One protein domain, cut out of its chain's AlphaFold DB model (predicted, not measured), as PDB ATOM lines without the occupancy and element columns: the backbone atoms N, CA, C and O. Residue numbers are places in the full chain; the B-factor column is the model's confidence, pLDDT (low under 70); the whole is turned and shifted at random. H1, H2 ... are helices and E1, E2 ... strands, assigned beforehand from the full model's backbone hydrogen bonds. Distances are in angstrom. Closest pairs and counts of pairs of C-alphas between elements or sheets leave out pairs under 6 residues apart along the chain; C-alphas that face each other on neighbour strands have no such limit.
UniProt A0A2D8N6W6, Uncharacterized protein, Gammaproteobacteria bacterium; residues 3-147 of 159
ATOM      1  N   LYS A   3     147.568 115.366  70.300       27.86
ATOM      2  CA  LYS A   3     147.826 116.726  69.777       27.86
ATOM      3  C   LYS A   3     146.559 117.419  69.262       27.86
ATOM      4  O   LYS A   3     146.420 118.626  69.405       27.86
ATOM      5  N   THR A   4     145.616 116.655  68.713       28.80
ATOM      6  CA  THR A   4     144.410 117.186  68.060       28.80
ATOM      7  C   THR A   4     143.367 117.711  69.048       28.80
ATOM      8  O   THR A   4     142.648 118.648  68.720       28.80
ATOM      9  N   GLN A   5     143.297 117.156  70.265       40.03
ATOM     10  CA  GLN A   5     142.387 117.649  71.306       40.03
ATOM     11  C   GLN A   5     142.853 118.983  71.897       40.03
ATOM     12  O   GLN A   5     142.041 119.891  72.014       40.03
ATOM     13  N   ILE A   6     144.160 119.153  72.136       40.00
ATOM     14  CA  ILE A   6     144.723 120.431  72.605       40.00
ATOM     15  C   ILE A   6     144.405 121.555  71.606       40.00
ATOM     16  O   ILE A   6     144.010 122.636  72.023       40.00
ATOM     17  N   ILE A   7     144.496 121.287  70.296       37.19
ATOM     18  CA  ILE A   7     144.190 122.257  69.227       37.19
ATOM     19  C   ILE A   7     142.704 122.671  69.215       37.19
ATOM     20  O   ILE A   7     142.403 123.830  68.938       37.19
ATOM     21  N   LYS A   8     141.768 121.769  69.548       36.12
ATOM     22  CA  LYS A   8     140.338 122.115  69.640       36.12
ATOM     23  C   LYS A   8     140.035 123.006  70.848       36.12
ATOM     24  O   LYS A   8     139.286 123.965  70.710       36.12
ATOM     25  N   THR A   9     140.669 122.760  71.994       43.97
ATOM     26  CA  THR A   9     140.528 123.621  73.183       43.97
ATOM     27  C   THR A   9     141.212 124.985  72.988       43.97
ATOM     28  O   THR A   9     140.723 126.004  73.468       43.97
ATOM     29  N   LEU A  10     142.287 125.024  72.190       44.50
ATOM     30  CA  LEU A  10     143.011 126.229  71.757       44.50
ATOM     31  C   LEU A  10     142.150 127.188  70.920       44.50
ATOM     32  O   LEU A  10     142.320 128.403  71.005       44.50
ATOM     33  N   MET A  11     141.232 126.646  70.110       46.03
ATOM     34  CA  MET A  11     140.370 127.445  69.240       46.03
ATOM     35  C   MET A  11     139.397 128.309  70.031       46.03
ATOM     36  O   MET A  11     139.103 129.389  69.557       46.03
ATOM     37  N   ILE A  12     138.952 127.916  71.228       49.06
ATOM     38  CA  ILE A  12     137.916 128.652  71.972       49.06
ATOM     39  C   ILE A  12     138.486 129.903  72.656       49.06
ATOM     40  O   ILE A  12     137.886 130.966  72.553       49.06
ATOM     41  N   ALA A  13     139.697 129.854  73.221       42.50
ATOM     42  CA  ALA A  13     140.363 131.066  73.722       42.50
ATOM     43  C   ALA A  13     140.648 132.089  72.598       42.50
ATOM     44  O   ALA A  13     140.607 133.297  72.824       42.50
ATOM     45  N   VAL A  14     140.895 131.607  71.372       45.72
ATOM     46  CA  VAL A  14     141.043 132.444  70.169       45.72
ATOM     47  C   VAL A  14     139.679 132.891  69.616       45.72
ATOM     48  O   VAL A  14     139.561 134.034  69.186       45.72
ATOM     49  N   PHE A  15     138.639 132.053  69.669       40.84
ATOM     50  CA  PHE A  15     137.291 132.365  69.173       40.84
ATOM     51  C   PHE A  15     136.622 133.454  70.008       40.84
ATOM     52  O   PHE A  15     136.019 134.356  69.442       40.84
ATOM     53  N   ILE A  16     136.789 133.417  71.333       44.03
ATOM     54  CA  ILE A  16     136.261 134.436  72.252       44.03
ATOM     55  C   ILE A  16     136.950 135.800  72.003       44.03
ATOM     56  O   ILE A  16     136.314 136.843  72.113       44.03
ATOM     57  N   ALA A  17     138.225 135.818  71.586       40.44
ATOM     58  CA  ALA A  17     138.943 137.054  71.250       40.44
ATOM     59  C   ALA A  17     138.702 137.557  69.808       40.44
ATOM     60  O   ALA A  17     138.836 138.752  69.559       40.44
ATOM     61  N   ALA A  18     138.382 136.670  68.860       35.47
ATOM     62  CA  ALA A  18     138.219 137.007  67.441       35.47
ATOM     63  C   ALA A  18     136.768 137.329  67.030       35.47
ATOM     64  O   ALA A  18     136.567 137.969  66.001       35.47
ATOM     65  N   SER A  19     135.756 136.921  67.805       34.69
ATOM     66  CA  SER A  19     134.339 137.146  67.473       34.69
ATOM     67  C   SER A  19     133.794 138.525  67.872       34.69
ATOM     68  O   SER A  19     132.657 138.846  67.534       34.69
ATOM     69  N   THR A  20     134.580 139.375  68.542       43.03
ATOM     70  CA  THR A  20     134.131 140.699  69.021       43.03
ATOM     71  C   THR A  20     134.398 141.853  68.053       43.03
ATOM     72  O   THR A  20     134.121 143.006  68.378       43.03
ATOM     73  N   SER A  21     134.830 141.589  66.813       31.89
ATOM     74  CA  SER A  21     134.829 142.612  65.755       31.89
ATOM     75  C   SER A  21     133.445 142.788  65.111       31.89
ATOM     76  O   SER A  21     133.324 142.832  63.887       31.89
ATOM     77  N   SER A  22     132.379 142.858  65.912       27.88
ATOM     78  CA  SER A  22     131.045 143.272  65.464       27.88
ATOM     79  C   SER A  22     130.273 143.913  66.618       27.88
ATOM     80  O   SER A  22     129.779 143.250  67.520       27.88
ATOM     81  N   SER A  23     130.259 145.245  66.568       40.94
ATOM     82  CA  SER A  23     129.350 146.208  67.200       40.94
ATOM     83  C   SER A  23     128.180 145.666  68.035       40.94
ATOM     84  O   SER A  23     127.229 145.125  67.478       40.94
ATOM     85  N   SER A  24     128.152 146.004  69.325       27.27
ATOM     86  CA  SER A  24     126.964 146.580  69.971       27.27
ATOM     87  C   SER A  24     127.349 147.149  71.337       27.27
ATOM     88  O   SER A  24     128.063 146.514  72.109       27.27
ATOM     89  N   SER A  25     126.906 148.371  71.608       34.47
ATOM     90  CA  SER A  25     127.044 149.058  72.887       34.47
ATOM     91  C   SER A  25     126.310 148.282  73.984       34.47
ATOM     92  O   SER A  25     125.089 148.370  74.093       34.47
ATOM     93  N   ALA A  26     127.043 147.533  74.800       27.19
ATOM     94  CA  ALA A  26     126.538 146.999  76.054       27.19
ATOM     95  C   ALA A  26     127.396 147.564  77.184       27.19
ATOM     96  O   ALA A  26     128.625 147.530  77.136       27.19
ATOM     97  N   GLU A  27     126.707 148.162  78.145       30.33
ATOM     98  CA  GLU A  27     127.228 148.815  79.336       30.33
ATOM     99  C   GLU A  27     128.304 147.947  80.005       30.33
ATOM    100  O   GLU A  27     128.070 146.794  80.373       30.33
ATOM    101  N   TYR A  28     129.519 148.491  80.095       36.41
ATOM    102  CA  TYR A  28     130.674 147.788  80.634       36.41
ATOM    103  C   TYR A  28     130.443 147.489  82.117       36.41
ATOM    104  O   TYR A  28     130.615 148.368  82.965       36.41
ATOM    105  N   VAL A  29     130.131 146.237  82.454       36.06
ATOM    106  CA  VAL A  29     130.240 145.762  83.837       36.06
ATOM    107  C   VAL A  29     131.727 145.600  84.146       36.06
ATOM    108  O   VAL A  29     132.314 144.521  84.072       36.06
ATOM    109  N   THR A  30     132.367 146.728  84.438       38.84
ATOM    110  CA  THR A  30     133.737 146.773  84.932       38.84
ATOM    111  C   THR A  30     133.727 146.349  86.397       38.84
ATOM    112  O   THR A  30     133.278 147.081  87.273       38.84
ATOM    113  N   SER A  31     134.219 145.145  86.692       43.19
ATOM    114  CA  SER A  31     134.743 144.888  88.037       43.19
ATOM    115  C   SER A  31     136.060 145.663  88.162       43.19
ATOM    116  O   SER A  31     136.944 145.453  87.325       43.19
ATOM    117  N   PRO A  32     136.218 146.571  89.143       45.75
ATOM    118  CA  PRO A  32     137.472 147.287  89.346       45.75
ATOM    119  C   PRO A  32     138.632 146.287  89.470       45.75
ATOM    120  O   PRO A  32     138.623 145.436  90.355       45.75
ATOM    121  N   GLY A  33     139.608 146.360  88.561       58.53
ATOM    122  CA  GLY A  33     140.790 145.487  88.559       58.53
ATOM    123  C   GLY A  33     140.761 144.282  87.608       58.53
ATOM    124  O   GLY A  33     141.747 143.549  87.582       58.53
ATOM    125  N   SER A  34     139.704 144.076  86.807       64.31
ATOM    126  CA  SER A  34     139.687 143.011  85.790       64.31
ATOM    127  C   SER A  34     140.340 143.437  84.472       64.31
ATOM    128  O   SER A  34     140.190 144.572  84.009       64.31
ATOM    129  N   THR A  35     141.063 142.519  83.829       76.12
ATOM    130  CA  THR A  35     141.693 142.798  82.531       76.12
ATOM    131  C   THR A  35     140.689 142.757  81.383       76.12
ATOM    132  O   THR A  35     139.630 142.135  81.483       76.12
ATOM    133  N   PHE A  36     141.051 143.351  80.239       78.12
ATOM    134  CA  PHE A  36     140.262 143.260  79.004       78.12
ATOM    135  C   PHE A  36     139.889 141.808  78.658       78.12
ATOM    136  O   PHE A  36     138.737 141.511  78.358       78.12
ATOM    137  N   PHE A  37     140.844 140.879  78.759       79.31
ATOM    138  CA  PHE A  37     140.589 139.473  78.447       79.31
ATOM    139  C   PHE A  37     139.653 138.805  79.461       79.31
ATOM    140  O   PHE A  37     138.819 137.996  79.065       79.31
ATOM    141  N   GLN A  38     139.753 139.145  80.750       77.31
ATOM    142  CA  GLN A  38     138.830 138.627  81.764       77.31
ATOM    143  C   GLN A  38     137.397 139.099  81.504       77.31
ATOM    144  O   GLN A  38     136.467 138.305  81.603       77.31
ATOM    145  N   GLN A  39     137.217 140.365  81.119       74.88
ATOM    146  CA  GLN A  39     135.903 140.902  80.754       74.88
ATOM    147  C   GLN A  39     135.314 140.149  79.558       74.88
ATOM    148  O   GLN A  39     134.175 139.695  79.618       74.88
ATOM    149  N   VAL A  40     136.120 139.921  78.520       75.88
ATOM    150  CA  VAL A  40     135.718 139.159  77.330       75.88
ATOM    151  C   VAL A  40     135.287 137.726  77.683       75.88
ATOM    152  O   VAL A  40     134.247 137.269  77.216       75.88
ATOM    153  N   VAL A  41     136.023 137.032  78.559       74.44
ATOM    154  CA  VAL A  41     135.637 135.691  79.043       74.44
ATOM    155  C   VAL A  41     134.333 135.731  79.844       74.44
ATOM    156  O   VAL A  41     133.485 134.857  79.683       74.44
ATOM    157  N   LEU A  42     134.148 136.737  80.701       75.06
ATOM    158  CA  LEU A  42     132.952 136.865  81.537       75.06
ATOM    159  C   LEU A  42     131.686 137.201  80.742       75.06
ATOM    160  O   LEU A  42     130.601 136.837  81.205       75.06
ATOM    161  N   MET A  43     131.835 137.873  79.596       68.06
ATOM    162  CA  MET A  43     130.762 138.208  78.652       68.06
ATOM    163  C   MET A  43     130.400 137.058  77.706       68.06
ATOM    164  O   MET A  43     129.368 137.127  77.042       68.06
ATOM    165  N   HIS A  44     131.234 136.019  77.614       68.31
ATOM    166  CA  HIS A  44     130.934 134.873  76.768       68.31
ATOM    167  C   HIS A  44     129.759 134.063  77.325       68.31
ATOM    168  O   HIS A  44     129.578 133.963  78.543       68.31
ATOM    169  N   GLU A  45     128.971 133.480  76.422       64.00
ATOM    170  CA  GLU A  45     127.816 132.666  76.783       64.00
ATOM    171  C   GLU A  45     128.259 131.494  77.666       64.00
ATOM    172  O   GLU A  45     129.179 130.738  77.340       64.00
ATOM    173  N   ARG A  46     127.626 131.382  78.834       75.19
ATOM    174  CA  ARG A  46     127.899 130.322  79.802       75.19
ATOM    175  C   ARG A  46     126.870 129.234  79.587       75.19
ATOM    176  O   ARG A  46     125.679 129.534  79.607       75.19
ATOM    177  N   SER A  47     127.321 127.991  79.442       76.56
ATOM    178  CA  SER A  47     126.398 126.860  79.412       76.56
ATOM    179  C   SER A  47     125.581 126.844  80.710       76.56
ATOM    180  O   SER A  47     126.180 126.715  81.788       76.56
ATOM    181  N   PRO A  48     124.240 126.968  80.645       73.88
ATOM    182  CA  PRO A  48     123.387 126.816  81.823       73.88
ATOM    183  C   PRO A  48     123.422 125.373  82.351       73.88
ATOM    184  O   PRO A  48     123.082 125.122  83.510       73.88
ATOM    185  N   ASP A  49     123.892 124.431  81.531       82.62
ATOM    186  CA  ASP A  49     123.923 123.004  81.821       82.62
ATOM    187  C   ASP A  49     125.160 122.574  82.621       82.62
ATOM    188  O   ASP A  49     125.209 121.436  83.096       82.62
ATOM    189  N   LEU A  50     126.123 123.478  82.848       85.50
ATOM    190  CA  LEU A  50     127.297 123.239  83.691       85.50
ATOM    191  C   LEU A  50     127.197 123.980  85.026       85.50
ATOM    192  O   LEU A  50     127.204 125.209  85.079       85.50
ATOM    193  N   ASN A  51     127.244 123.223  86.119       90.06
ATOM    194  CA  ASN A  51     127.438 123.751  87.462       90.06
ATOM    195  C   ASN A  51     128.891 123.522  87.905       90.06
ATOM    196  O   ASN A  51     129.362 122.381  87.941       90.06
ATOM    197  N   ILE A  52     129.587 124.609  88.246       90.88
ATOM    198  CA  ILE A  52     131.000 124.611  88.641       90.88
ATOM    199  C   ILE A  52     131.104 125.082  90.088       90.88
ATOM    200  O   ILE A  52     130.833 126.243  90.396       90.88
ATOM    201  N   GLN A  53     131.576 124.201  90.962       91.31
ATOM    202  CA  GLN A  53     131.855 124.532  92.356       91.31
ATOM    203  C   GLN A  53     133.355 124.535  92.595       91.31
ATOM    204  O   GLN A  53     134.042 123.555  92.309       91.31
ATOM    205  N   VAL A  54     133.856 125.629  93.160       90.06
ATOM    206  CA  VAL A  54     135.272 125.792  93.472       90.06
ATOM    207  C   VAL A  54     135.438 125.888  94.977       90.06
ATOM    208  O   VAL A  54     134.856 126.764  95.610       90.06
ATOM    209  N   ASN A  55     136.248 125.002  95.550       89.12
ATOM    210  CA  ASN A  55     136.518 124.977  96.982       89.12
ATOM    211  C   ASN A  55     138.022 125.088  97.226       89.12
ATOM    212  O   ASN A  55     138.808 124.264  96.752       89.12
ATOM    213  N   ARG A  56     138.435 126.103  97.986       86.75
ATOM    214  CA  ARG A  56     139.827 126.241  98.414       86.75
ATOM    215  C   ARG A  56     140.073 125.293  99.592       86.75
ATOM    216  O   ARG A  56     139.387 125.367 100.602       86.75
ATOM    217  N   ILE A  57     141.047 124.396  99.448       87.12
ATOM    218  CA  ILE A  57     141.442 123.434 100.491       87.12
ATOM    219  C   ILE A  57     142.491 124.068 101.416       87.12
ATOM    220  O   ILE A  57     142.494 123.839 102.618       87.12
ATOM    221  N   SER A  58     143.398 124.867 100.847       86.00
ATOM    222  CA  SER A  58     144.406 125.659 101.563       86.00
ATOM    223  C   SER A  58     144.852 126.834 100.689       86.00
ATOM    224  O   SER A  58     144.427 126.943  99.540       86.00
ATOM    225  N   GLU A  59     145.759 127.684 101.168       84.12
ATOM    226  CA  GLU A  59     146.334 128.770 100.353       84.12
ATOM    227  C   GLU A  59     146.960 128.284  99.036       84.12
ATOM    228  O   GLU A  59     146.940 129.006  98.041       84.12
ATOM    229  N   LYS A  60     147.465 127.045  99.022       90.25
ATOM    230  CA  LYS A  60     148.205 126.458  97.898       90.25
ATOM    231  C   LYS A  60     147.449 125.358  97.164       90.25
ATOM    232  O   LYS A  60     148.017 124.756  96.262       90.25
ATOM    233  N   LYS A  61     146.225 125.020  97.588       91.81
ATOM    234  CA  LYS A  61     145.465 123.882  97.047       91.81
ATOM    235  C   LYS A  61     143.986 124.198  96.933       91.81
ATOM    236  O   LYS A  61     143.391 124.745  97.862       91.81
ATOM    237  N   ALA A  62     143.371 123.763  95.847       93.75
ATOM    238  CA  ALA A  62     141.939 123.886  95.634       93.75
ATOM    239  C   ALA A  62     141.387 122.672  94.883       93.75
ATOM    240  O   ALA A  62     142.125 121.848  94.337       93.75
ATOM    241  N   THR A  63     140.067 122.561  94.890       95.44
ATOM    242  CA  THR A  63     139.326 121.570  94.123       95.44
ATOM    243  C   THR A  63     138.232 122.245  93.313       95.44
ATOM    244  O   THR A  63     137.600 123.199  93.772       95.44
ATOM    245  N   VAL A  64     138.024 121.749  92.102       95.56
ATOM    246  CA  VAL A  64     136.909 122.115  91.230       95.56
ATOM    247  C   VAL A  64     136.056 120.876  91.037       95.56
ATOM    248  O   VAL A  64     136.573 119.821  90.677       95.56
ATOM    249  N   ASN A  65     134.753 121.019  91.255       96.12
ATOM    250  CA  ASN A  65     133.754 120.009  90.941       96.12
ATOM    251  C   ASN A  65     132.871 120.520  89.809       96.12
ATOM    252  O   ASN A  65     132.378 121.647  89.866       96.12
ATOM    253  N   VAL A  66     132.665 119.676  88.805       94.88
ATOM    254  CA  VAL A  66     131.842 119.969  87.635       94.88
ATOM    255  C   VAL A  66     130.726 118.941  87.553       94.88
ATOM    256  O   VAL A  66     130.969 117.731  87.487       94.88
ATOM    257  N   THR A  67     129.491 119.427  87.538       95.31
ATOM    258  CA  THR A  67     128.287 118.600  87.432       95.31
ATOM    259  C   THR A  67     127.336 119.170  86.393       95.31
ATOM    260  O   THR A  67     127.293 120.381  86.204       95.31
ATOM    261  N   SER A  68     126.530 118.315  85.770       92.00
ATOM    262  CA  SER A  68     125.411 118.767  84.938       92.00
ATOM    263  C   SER A  68     124.347 119.435  85.817       92.00
ATOM    264  O   SER A  68     123.869 118.808  86.764       92.00
ATOM    265  N   SER A  69     123.950 120.670  85.509       87.50
ATOM    266  CA  SER A  69     122.968 121.439  86.292       87.50
ATOM    267  C   SER A  69     121.614 120.735  86.393       87.50
ATOM    268  O   SER A  69     121.005 120.721  87.458       87.50
ATOM    269  N   GLY A  70     121.158 120.096  85.309       88.00
ATOM    270  CA  GLY A  70     119.856 119.423  85.273       88.00
ATOM    271  C   GLY A  70     119.814 118.074  85.996       88.00
ATOM    272  O   GLY A  70     118.765 117.678  86.495       88.00
ATOM    273  N   THR A  71     120.937 117.347  86.064       91.94
ATOM    274  CA  THR A  71     120.961 115.974  86.615       91.94
ATOM    275  C   THR A  71     121.768 115.826  87.901       91.94
ATOM    276  O   THR A  71     121.703 114.778  88.541       91.94
ATOM    277  N   GLY A  72     122.592 116.817  88.248       92.62
ATOM    278  CA  GLY A  72     123.584 116.732  89.321       92.62
ATOM    279  C   GLY A  72     124.698 115.711  89.064       92.62
ATOM    280  O   GLY A  72     125.554 115.508  89.925       92.62
ATOM    281  N   LYS A  73     124.712 115.042  87.902       96.06
ATOM    282  CA  LYS A  73     125.700 114.001  87.604       96.06
ATOM    283  C   LYS A  73     127.083 114.617  87.391       96.06
ATOM    284  O   LYS A  73     127.185 115.654  86.731       96.06
ATOM    285  N   PRO A  74     128.148 113.967  87.890       96.56
ATOM    286  CA  PRO A  74     129.509 114.432  87.683       96.56
ATOM    287  C   PRO A  74     129.903 114.380  86.210       96.56
ATOM    288  O   PRO A  74     129.621 113.402  85.513       96.56
ATOM    289  N   ILE A  75     130.607 115.413  85.755       94.69
ATOM    290  CA  ILE A  75     131.124 115.493  84.389       94.69
ATOM    291  C   ILE A  75     132.590 115.090  84.406       94.69
ATOM    292  O   ILE A  75     133.463 115.855  84.815       94.69
ATOM    293  N   LYS A  76     132.853 113.862  83.960       95.38
ATOM    294  CA  LYS A  76     134.204 113.358  83.712       95.38
ATOM    295  C   LYS A  76     134.754 113.976  82.430       95.38
ATOM    296  O   LYS A  76     134.045 114.038  81.430       95.38
ATOM    297  N   GLY A  77     136.033 114.320  82.438       92.00
ATOM    298  CA  GLY A  77     136.742 114.715  81.228       92.00
ATOM    299  C   GLY A  77     136.646 116.193  80.864       92.00
ATOM    300  O   GLY A  77     137.045 116.589  79.772       92.00
ATOM    301  N   ALA A  78     136.114 117.024  81.762       91.88
ATOM    302  CA  ALA A  78     136.089 118.462  81.565       91.88
ATOM    303  C   ALA A  78     137.494 119.036  81.783       91.88
ATOM    304  O   ALA A  78     138.120 118.791  82.817       91.88
ATOM    305  N   ASN A  79     137.978 119.818  80.822       94.44
ATOM    306  CA  ASN A  79     139.228 120.556  80.949       94.44
ATOM    307  C   ASN A  79     139.010 121.785  81.824       94.44
ATOM    308  O   ASN A  79     138.072 122.554  81.602       94.44
ATOM    309  N   ILE A  80     139.900 121.976  82.792       94.56
ATOM    310  CA  ILE A  80     139.852 123.087  83.735       94.56
ATOM    311  C   ILE A  80     141.046 123.999  83.494       94.56
ATOM    312  O   ILE A  80     142.204 123.568  83.538       94.56
ATOM    313  N   PHE A  81     140.750 125.276  83.299       94.25
ATOM    314  CA  PHE A  81     141.730 126.338  83.166       94.25
ATOM    315  C   PHE A  81     141.562 127.354  84.287       94.25
ATOM    316  O   PHE A  81     140.443 127.620  84.724       94.25
ATOM    317  N   SER A  82     142.663 127.953  84.726       92.94
ATOM    318  CA  SER A  82     142.624 129.175  85.527       92.94
ATOM    319  C   SER A  82     143.008 130.377  84.686       92.94
ATOM    320  O   SER A  82     143.816 130.265  83.763       92.94
ATOM    321  N   MET A  83     142.455 131.532  85.040       91.31
ATOM    322  CA  MET A  83     142.872 132.820  84.507       91.31
ATOM    323  C   MET A  83     143.274 133.762  85.640       91.31
ATOM    324  O   MET A  83     142.571 133.850  86.650       91.31
ATOM    325  N   THR A  84     144.386 134.469  85.453       90.44
ATOM    326  CA  THR A  84     144.898 135.488  86.383       90.44
ATOM    327  C   THR A  84     144.747 136.895  85.796       90.44
ATOM    328  O   THR A  84     144.504 137.069  84.595       90.44
ATOM    329  N   ASN A  85     144.937 137.910  86.635       86.44
ATOM    330  CA  ASN A  85     144.979 139.325  86.257       86.44
ATOM    331  C   ASN A  85     146.198 139.710  85.395       86.44
ATOM    332  O   ASN A  85     146.253 140.826  84.886       86.44
ATOM    333  N   ASP A  86     147.143 138.797  85.172       86.88
ATOM    334  CA  ASP A  86     148.304 139.011  84.300       86.88
ATOM    335  C   ASP A  86     148.037 138.602  82.838       86.88
ATOM    336  O   ASP A  86     148.954 138.532  82.015       86.88
ATOM    337  N   ASN A  87     146.769 138.350  82.486       85.44
ATOM    338  CA  ASN A  87     146.349 137.814  81.184       85.44
ATOM    339  C   ASN A  87     146.955 136.438  80.886       85.44
ATOM    340  O   ASN A  87     147.298 136.116  79.744       85.44
ATOM    341  N   GLU A  88     147.098 135.628  81.928       90.38
ATOM    342  CA  GLU A  88     147.645 134.284  81.841       90.38
ATOM    343  C   GLU A  88     146.535 133.261  82.012       90.38
ATOM    344  O   GLU A  88     145.733 133.351  82.941       90.38
ATOM    345  N   VAL A  89     146.503 132.281  81.110       91.94
ATOM    346  CA  VAL A  89     145.570 131.157  81.160       91.94
ATOM    347  C   VAL A  89     146.365 129.876  81.357       91.94
ATOM    348  O   VAL A  89     147.144 129.491  80.481       91.94
ATOM    349  N   PHE A  90     146.181 129.212  82.492       92.62
ATOM    350  CA  PHE A  90     146.891 127.981  82.828       92.62
ATOM    351  C   PHE A  90     145.985 126.771  82.656       92.62
ATOM    352  O   PHE A  90     144.831 126.794  83.076       92.62
ATOM    353  N   LEU A  91     146.518 125.686  82.095       91.69
ATOM    354  CA  LEU A  91     145.844 124.389  82.120       91.69
ATOM    355  C   LEU A  91     146.081 123.728  83.482       91.69
ATOM    356  O   LEU A  91     147.214 123.370  83.814       91.69
ATOM    357  N   LEU A  92     145.015 123.547  84.261       93.81
ATOM    358  CA  LEU A  92     145.094 122.910  85.577       93.81
ATOM    359  C   LEU A  92     145.020 121.387  85.476       93.81
ATOM    360  O   LEU A  92     145.721 120.691  86.216       93.81
ATOM    361  N   GLY A  93     144.200 120.881  84.553       92.94
ATOM    362  CA  GLY A  93     144.016 119.455  84.314       92.94
ATOM    363  C   GLY A  93     142.617 119.121  83.812       92.94
ATOM    364  O   GLY A  93     141.884 119.986  83.340       92.94
ATOM    365  N   GLU A  94     142.259 117.849  83.943       95.38
ATOM    366  CA  GLU A  94     140.991 117.277  83.497       95.38
ATOM    367  C   GLU A  94     140.255 116.655  84.694       95.38
ATOM    368  O   GLU A  94     140.885 116.050  85.569       95.38
ATOM    369  N   THR A  95     138.930 116.799  84.759       96.81
ATOM    370  CA  THR A  95     138.134 116.203  85.838       96.81
ATOM    371  C   THR A  95     138.148 114.676  85.782       96.81
ATOM    372  O   THR A  95     138.024 114.046  84.728       96.81
ATOM    373  N   ASN A  96     138.259 114.053  86.954       97.69
ATOM    374  CA  ASN A  96     138.233 112.600  87.097       97.69
ATOM    375  C   ASN A  96     136.808 112.022  86.933       97.69
ATOM    376  O   ASN A  96     135.846 112.732  86.651       97.69
ATOM    377  N   SER A  97     136.643 110.712  87.141       96.50
ATOM    378  CA  SER A  97     135.335 110.037  87.041       96.50
ATOM    379  C   SER A  97     134.268 110.541  88.020       96.50
ATOM    380  O   SER A  97     133.088 110.290  87.799       96.50
ATOM    381  N   LYS A  98     134.666 111.250  89.081       97.44
ATOM    382  CA  LYS A  98     133.771 111.904  90.045       97.44
ATOM    383  C   LYS A  98     133.470 113.357  89.672       97.44
ATOM    384  O   LYS A  98     132.831 114.052  90.450       97.44
ATOM    385  N   GLY A  99     133.922 113.821  88.505       97.06
ATOM    386  CA  GLY A  99     133.744 115.202  88.064       97.06
ATOM    387  C   GLY A  99     134.602 116.198  88.838       97.06
ATOM    388  O   GLY A  99     134.322 117.390  88.807       97.06
ATOM    389  N   SER A 100     135.643 115.723  89.527       97.81
ATOM    390  CA  SER A 100     136.488 116.549  90.388       97.81
ATOM    391  C   SER A 100     137.897 116.694  89.827       97.81
ATOM    392  O   SER A 100     138.463 115.739  89.288       97.81
ATOM    393  N   LEU A 101     138.506 117.855  90.044       97.94
ATOM    394  CA  LEU A 101     139.930 118.102  89.844       97.94
ATOM    395  C   LEU A 101     140.505 118.775  91.089       97.94
ATOM    396  O   LEU A 101     140.114 119.888  91.426       97.94
ATOM    397  N   ASN A 102     141.482 118.128  91.723       97.25
ATOM    398  CA  ASN A 102     142.326 118.773  92.725       97.25
ATOM    399  C   ASN A 102     143.553 119.363  92.035       97.25
ATOM    400  O   ASN A 102     144.174 118.698  91.205       97.25
ATOM    401  N   PHE A 103     143.924 120.579  92.408       95.50
ATOM    402  CA  PHE A 103     145.128 121.230  91.914       95.50
ATOM    403  C   PHE A 103     145.794 122.047  93.015       95.50
ATOM    404  O   PHE A 103     145.195 122.385  94.038       95.50
ATOM    405  N   GLU A 104     147.066 122.330  92.791       95.81
ATOM    406  CA  GLU A 104     147.924 123.034  93.723       95.81
ATOM    407  C   GLU A 104     148.950 123.885  92.981       95.81
ATOM    408  O   GLU A 104     149.069 123.803  91.749       95.81
ATOM    409  N   ASP A 105     149.671 124.694  93.749       95.50
ATOM    410  CA  ASP A 105     150.809 125.460  93.261       95.50
ATOM    411  C   ASP A 105     151.809 124.558  92.535       95.50
ATOM    412  O   ASP A 105     152.084 123.429  92.947       95.50
ATOM    413  N   GLY A 106     152.394 125.067  91.458       94.50
ATOM    414  CA  GLY A 106     153.404 124.320  90.721       94.50
ATOM    415  C   GLY A 106     153.605 124.827  89.309       94.50
ATOM    416  O   GLY A 106     152.892 125.706  88.829       94.50
ATOM    417  N   TYR A 107     154.581 124.251  88.614       91.19
ATOM    418  CA  TYR A 107     154.792 124.554  87.204       91.19
ATOM    419  C   TYR A 107     153.649 123.994  86.359       91.19
ATOM    420  O   TYR A 107     153.281 122.821  86.470       91.19
ATOM    421  N   LYS A 108     153.072 124.861  85.529       90.56
ATOM    422  CA  LYS A 108     151.958 124.552  84.633       90.56
ATOM    423  C   LYS A 108     152.228 125.160  83.262       90.56
ATOM    424  O   LYS A 108     152.917 126.177  83.137       90.56
ATOM    425  N   HIS A 109     151.649 124.551  82.233       85.25
ATOM    426  CA  HIS A 109     151.593 125.165  80.914       85.25
ATOM    427  C   HIS A 109     150.676 126.384  80.956       85.25
ATOM    428  O   HIS A 109     149.555 126.311  81.466       85.25
ATOM    429  N   VAL A 110     151.162 127.489  80.399       86.19
ATOM    430  CA  VAL A 110     150.466 128.773  80.389       86.19
ATOM    431  C   VAL A 110     150.405 129.343  78.983       86.19
ATOM    432  O   VAL A 110     151.369 129.275  78.212       86.19
ATOM    433  N   MET A 111     149.263 129.937  78.665       88.69
ATOM    434  CA  MET A 111     149.085 130.833  77.536       88.69
ATOM    435  C   MET A 111     149.082 132.264  78.056       88.69
ATOM    436  O   MET A 111     148.165 132.676  78.762       88.69
ATOM    437  N   GLN A 112     150.112 133.020  77.698       86.25
ATOM    438  CA  GLN A 112     150.183 134.445  77.986       86.25
ATOM    439  C   GLN A 112     149.542 135.213  76.829       86.25
ATOM    440  O   GLN A 112     150.083 135.219  75.715       86.25
ATOM    441  N   LEU A 113     148.389 135.827  77.082       82.88
ATOM    442  CA  LEU A 113     147.625 136.562  76.077       82.88
ATOM    443  C   LEU A 113     148.278 137.921  75.807       82.88
ATOM    444  O   LEU A 113     148.736 138.609  76.721       82.88
ATOM    445  N   LYS A 114     148.333 138.316  74.532       79.69
ATOM    446  CA  LYS A 114     148.924 139.593  74.120       79.69
ATOM    447  C   LYS A 114     147.825 140.598  73.774       79.69
ATOM    448  O   LYS A 114     146.995 140.285  72.925       79.69
ATOM    449  N   PRO A 115     147.864 141.837  74.301       68.19
ATOM    450  CA  PRO A 115     146.847 142.859  74.025       68.19
ATOM    451  C   PRO A 115     146.630 143.186  72.539       68.19
ATOM    452  O   PRO A 115     145.566 143.654  72.162       68.19
ATOM    453  N   ARG A 116     147.633 142.942  71.684       73.06
ATOM    454  CA  ARG A 116     147.567 143.174  70.229       73.06
ATOM    455  C   ARG A 116     147.225 141.913  69.426       73.06
ATOM    456  O   ARG A 116     147.491 141.859  68.230       73.06
ATOM    457  N   GLY A 117     146.671 140.904  70.090       70.25
ATOM    458  CA  GLY A 117     146.311 139.627  69.491       70.25
ATOM    459  C   GLY A 117     147.404 138.564  69.610       70.25
ATOM    460  O   GLY A 117     148.604 138.846  69.693       70.25
ATOM    461  N   GLY A 118     146.950 137.311  69.615       76.75
ATOM    462  CA  GLY A 118     147.789 136.128  69.775       76.75
ATOM    463  C   GLY A 118     148.174 135.834  71.226       76.75
ATOM    464  O   GLY A 118     147.757 136.499  72.175       76.75
ATOM    465  N   TYR A 119     148.993 134.800  71.391       82.44
ATOM    466  CA  TYR A 119     149.464 134.337  72.691       82.44
ATOM    467  C   TYR A 119     150.881 133.769  72.585       82.44
ATOM    468  O   TYR A 119     151.367 133.442  71.500       82.44
ATOM    469  N   ARG A 120     151.560 133.659  73.727       82.56
ATOM    470  CA  ARG A 120     152.798 132.885  73.870       82.56
ATOM    471  C   ARG A 120     152.532 131.685  74.769       82.56
ATOM    472  O   ARG A 120     151.945 131.845  75.832       82.56
ATOM    473  N   GLN A 121     153.007 130.514  74.358       84.19
ATOM    474  CA  GLN A 121     153.034 129.326  75.209       84.19
ATOM    475  C   GLN A 121     154.380 129.206  75.919       84.19
ATOM    476  O   GLN A 121     155.430 129.460  75.327       84.19
ATOM    477  N   THR A 122     154.336 128.848  77.198       84.81
ATOM    478  CA  THR A 122     155.511 128.562  78.028       84.81
ATOM    479  C   THR A 122     155.093 127.722  79.238       84.81
ATOM    480  O   THR A 122     153.917 127.393  79.406       84.81
ATOM    481  N   GLU A 123     156.049 127.397  80.099       88.00
ATOM    482  CA  GLU A 123     155.802 126.957  81.470       88.00
ATOM    483  C   GLU A 123     156.069 128.101  82.447       88.00
ATOM    484  O   GLU A 123     157.004 128.884  82.258       88.00
ATOM    485  N   LYS A 124     155.233 128.203  83.481       91.19
ATOM    486  CA  LYS A 124     155.397 129.143  84.596       91.19
ATOM    487  C   LYS A 124     154.956 128.497  85.901       91.19
ATOM    488  O   LYS A 124     154.102 127.611  85.899       91.19
ATOM    489  N   PHE A 125     155.537 128.957  87.007       92.81
ATOM    490  CA  PHE A 125     155.070 128.588  88.336       92.81
ATOM    491  C   PHE A 125     153.729 129.278  88.600       92.81
ATOM    492  O   PHE A 125     153.657 130.501  88.698       92.81
ATOM    493  N   HIS A 126     152.668 128.485  88.663       92.56
ATOM    494  CA  HIS A 126     151.310 128.928  88.919       92.56
ATOM    495  C   HIS A 126     151.044 128.930  90.425       92.56
ATOM    496  O   HIS A 126     151.216 127.903  91.084       92.56
ATOM    497  N   VAL A 127     150.601 130.070  90.950       92.06
ATOM    498  CA  VAL A 127     150.216 130.239  92.356       92.06
ATOM    499  C   VAL A 127     148.694 130.231  92.448       92.06
ATOM    500  O   VAL A 127     148.026 131.091  91.878       92.06
ATOM    501  N   THR A 128     148.141 129.291  93.209       90.31
ATOM    502  CA  THR A 128     146.695 129.117  93.419       90.31
ATOM    503  C   THR A 128     146.047 130.375  94.004       90.31
ATOM    504  O   THR A 128     144.894 130.684  93.714       90.31
ATOM    505  N   GLY A 129     146.801 131.139  94.795       87.00
ATOM    506  CA  GLY A 129     146.411 132.447  95.328       87.00
ATOM    507  C   GLY A 129     146.078 133.517  94.280       87.00
ATOM    508  O   GLY A 129     145.312 134.435  94.579       87.00
ATOM    509  N   ASN A 130     146.619 133.392  93.066       89.06
ATOM    510  CA  ASN A 130     146.536 134.410  92.013       89.06
ATOM    511  C   ASN A 130     145.438 134.143  90.982       89.06
ATOM    512  O   ASN A 130     145.288 134.916  90.038       89.06
ATOM    513  N   ILE A 131     144.697 133.047  91.128       90.38
ATOM    514  CA  ILE A 131     143.590 132.751  90.227       90.38
ATOM    515  C   ILE A 131     142.458 133.739  90.500       90.38
ATOM    516  O   ILE A 131     142.050 133.903  91.648       90.38
ATOM    517  N   ASP A 132     141.925 134.332  89.437       88.62
ATOM    518  CA  ASP A 132     140.707 135.140  89.498       88.62
ATOM    519  C   ASP A 132     139.505 134.375  88.937       88.62
ATOM    520  O   ASP A 132     138.403 134.478  89.471       88.62
ATOM    521  N   LEU A 133     139.702 133.579  87.879       89.94
ATOM    522  CA  LEU A 133     138.635 132.824  87.216       89.94
ATOM    523  C   LEU A 133     139.015 131.358  87.030       89.94
ATOM    524  O   LEU A 133     140.166 131.035  86.736       89.94
ATOM    525  N   ILE A 134     138.011 130.488  87.105       91.75
ATOM    526  CA  ILE A 134     138.063 129.108  86.627       91.75
ATOM    527  C   ILE A 134     137.197 128.995  85.382       91.75
ATOM    528  O   ILE A 134     136.010 129.305  85.412       91.75
ATOM    529  N   ILE A 135     137.789 128.502  84.302       91.44
ATOM    530  CA  ILE A 135     137.110 128.225  83.041       91.44
ATOM    531  C   ILE A 135     137.027 126.709  82.898       91.44
ATOM    532  O   ILE A 135     138.037 126.009  82.977       91.44
ATOM    533  N   THR A 136     135.819 126.202  82.699       89.94
ATOM    534  CA  THR A 136     135.547 124.782  82.483       89.94
ATOM    535  C   THR A 136     135.100 124.577  81.051       89.94
ATOM    536  O   THR A 136     134.257 125.322  80.554       89.94
ATOM    537  N   MET A 137     135.650 123.559  80.399       90.12
ATOM    538  CA  MET A 137     135.337 123.230  79.016       90.12
ATOM    539  C   MET A 137     135.113 121.732  78.850       90.12
ATOM    540  O   MET A 137     135.973 120.924  79.207       90.12
ATOM    541  N   THR A 138     133.980 121.364  78.269       86.19
ATOM    542  CA  THR A 138     133.707 120.012  77.770       86.19
ATOM    543  C   THR A 138     133.945 119.975  76.255       86.19
ATOM    544  O   THR A 138     134.537 120.895  75.688       86.19
ATOM    545  N   GLU A 139     133.532 118.905  75.574       80.81
ATOM    546  CA  GLU A 139     133.629 118.838  74.109       80.81
ATOM    547  C   GLU A 139     132.701 119.833  73.397       80.81
ATOM    548  O   GLU A 139     133.016 120.262  72.287       80.81
ATOM    549  N   THR A 140     131.578 120.193  74.022       79.56
ATOM    550  CA  THR A 140     130.491 120.966  73.399       79.56
ATOM    551  C   THR A 140     130.117 122.230  74.161       79.56
ATOM    552  O   THR A 140     129.421 123.077  73.612       79.56
ATOM    553  N   GLU A 141     130.563 122.376  75.408       82.12
ATOM    554  CA  GLU A 141     130.115 123.440  76.302       82.12
ATOM    555  C   GLU A 141     131.283 124.086  77.042       82.12
ATOM    556  O   GLU A 141     132.317 123.464  77.306       82.12
ATOM    557  N   SER A 142     131.086 125.339  77.444       83.81
ATOM    558  CA  SER A 142     131.991 126.042  78.344       83.81
ATOM    559  C   SER A 142     131.225 126.843  79.382       83.81
ATOM    560  O   SER A 142     130.127 127.334  79.123       83.81
ATOM    561  N   SER A 143     131.815 127.001  80.559       85.25
ATOM    562  CA  SER A 143     131.293 127.884  81.597       85.25
ATOM    563  C   SER A 143     132.442 128.435  82.446       85.25
ATOM    564  O   SER A 143     133.553 127.897  82.442       85.25
ATOM    565  N   VAL A 144     132.194 129.543  83.139       86.81
ATOM    566  CA  VAL A 144     133.189 130.267  83.937       86.81
ATOM    567  C   VAL A 144     132.657 130.518  85.342       86.81
ATOM    568  O   VAL A 144     131.489 130.863  85.525       86.81
ATOM    569  N   SER A 145     133.527 130.358  86.333       86.31
ATOM    570  CA  SER A 145     133.249 130.633  87.740       86.31
ATOM    571  C   SER A 145     134.323 131.546  88.321       86.31
ATOM    572  O   SER A 145     135.498 131.449  87.957       86.31
ATOM    573  N   LEU A 146     133.925 132.446  89.219       86.00
ATOM    574  CA  LEU A 146     134.869 133.280  89.955       86.00
ATOM    575  C   LEU A 146     135.657 132.408  90.937       86.00
ATOM    576  O   LEU A 146     135.092 131.604  91.681       86.00
ATOM    577  N   PHE A 147     136.971 132.593  90.973       82.88
ATOM    578  CA  PHE A 147     137.823 131.997  91.984       82.88
ATOM    579  C   PHE A 147     137.864 132.944  93.179       82.88
ATOM    580  O   PHE A 147     138.580 133.937  93.186       82.88
TER     581      PHE A 147
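What this domain is: This is residues 3 to 147 of the 159 residues of an uncharacterized protein of Gammaproteobacteria bacterium (UniProt A0A2D8N6W6). A strongly twisted six-stranded sheet and a three-stranded sheet lie face to face as a sandwich, their strands crossed at 39 degrees, with E1 coming close to E9 and E5 running on into E6. Helices H1 and H2 pack on the larger sheet, and residues 21 to 27 of the loop between them stick out. The larger sheet runs E7 E6 E4 E3 E8 E9, the smaller E1 E2 E5, both antiparallel. The printed part has 145 residues; two named helices come first along the chain, then nine named strands, class mixed. The whole is compact, with a radius of gyration of the C-alphas of 14.9 A and spans of 41 by 36 by 35 A.

Where its parts are: In the larger sheet, E7 is residues 119 to 126, E6 106 to 113 (19.9 A from first to last C-alpha), E4 88 to 94 (18.3 A), E3 79 to 84, E8 131 to 137 and E9 142 to 146, ending with C-alpha 146 at (134.869, 133.280, 89.955). E6 bends by 60 degrees at residue 109 and E7 by 74 degrees at residue 123. In the smaller sheet, E1 is residues 50 to 58 (24.9 A), E2 61 to 68 (24.0 A) and E5 100 to 104. H1 is residues 3 to 18 (22.6 A), with C-alpha 3 at (147.826, 116.726, 69.777); H2 is residues 36 to 43 (10.8 A).

How they stand to each other: Pairs within hydrogen-bond range in the larger sheet are N 110 and O 122 for E6 and E7, 2.9 A; N 111 and O 89 for E6 and E4, 2.8 A; N 90 and O 82 for E4 and E3, 2.9 A; N 81 and O 135 for E3 and E8, 2.8 A; and N 136 and O 143 for E8 and E9, 2.8 A. In the smaller sheet they are N 53 and O 65 for E1 and E2, 2.9 A, and N 64 and O 101 for E2 and E5, 2.9 A. The parts of the two sheets that face each other are 9.7 A centre to centre. The closest C-alphas of E1 and E9 are Leu 50 and Ser 143, 6.5 A. E5 runs on into E6 at 97 degrees. H2 is on the larger sheet, height 8.3 A, only just over E8 with 3 C-alphas, slantwise at 49 degrees on the local plane. H1 is on it too, height 7.2 A, over none of its strands. With residues 16 to 17 alone H1 touches H2, about perpendicular at 84 degrees; the closest C-alphas are Ile 16 and Val 41, 6.9 A. Every O i to N i+4 pair is within hydrogen-bond range in H2, 8 of 12 in H1.

The domain as a whole: The C-alphas farthest apart are Ser 23 and Ser 58, 42.8 A. The printed part has no cut, and the link H1 to H2, 17 residues, is long. Mean pLDDT of the printed part is 77.0; residues 3 to 34, 43 to 45 and 115 are under 70.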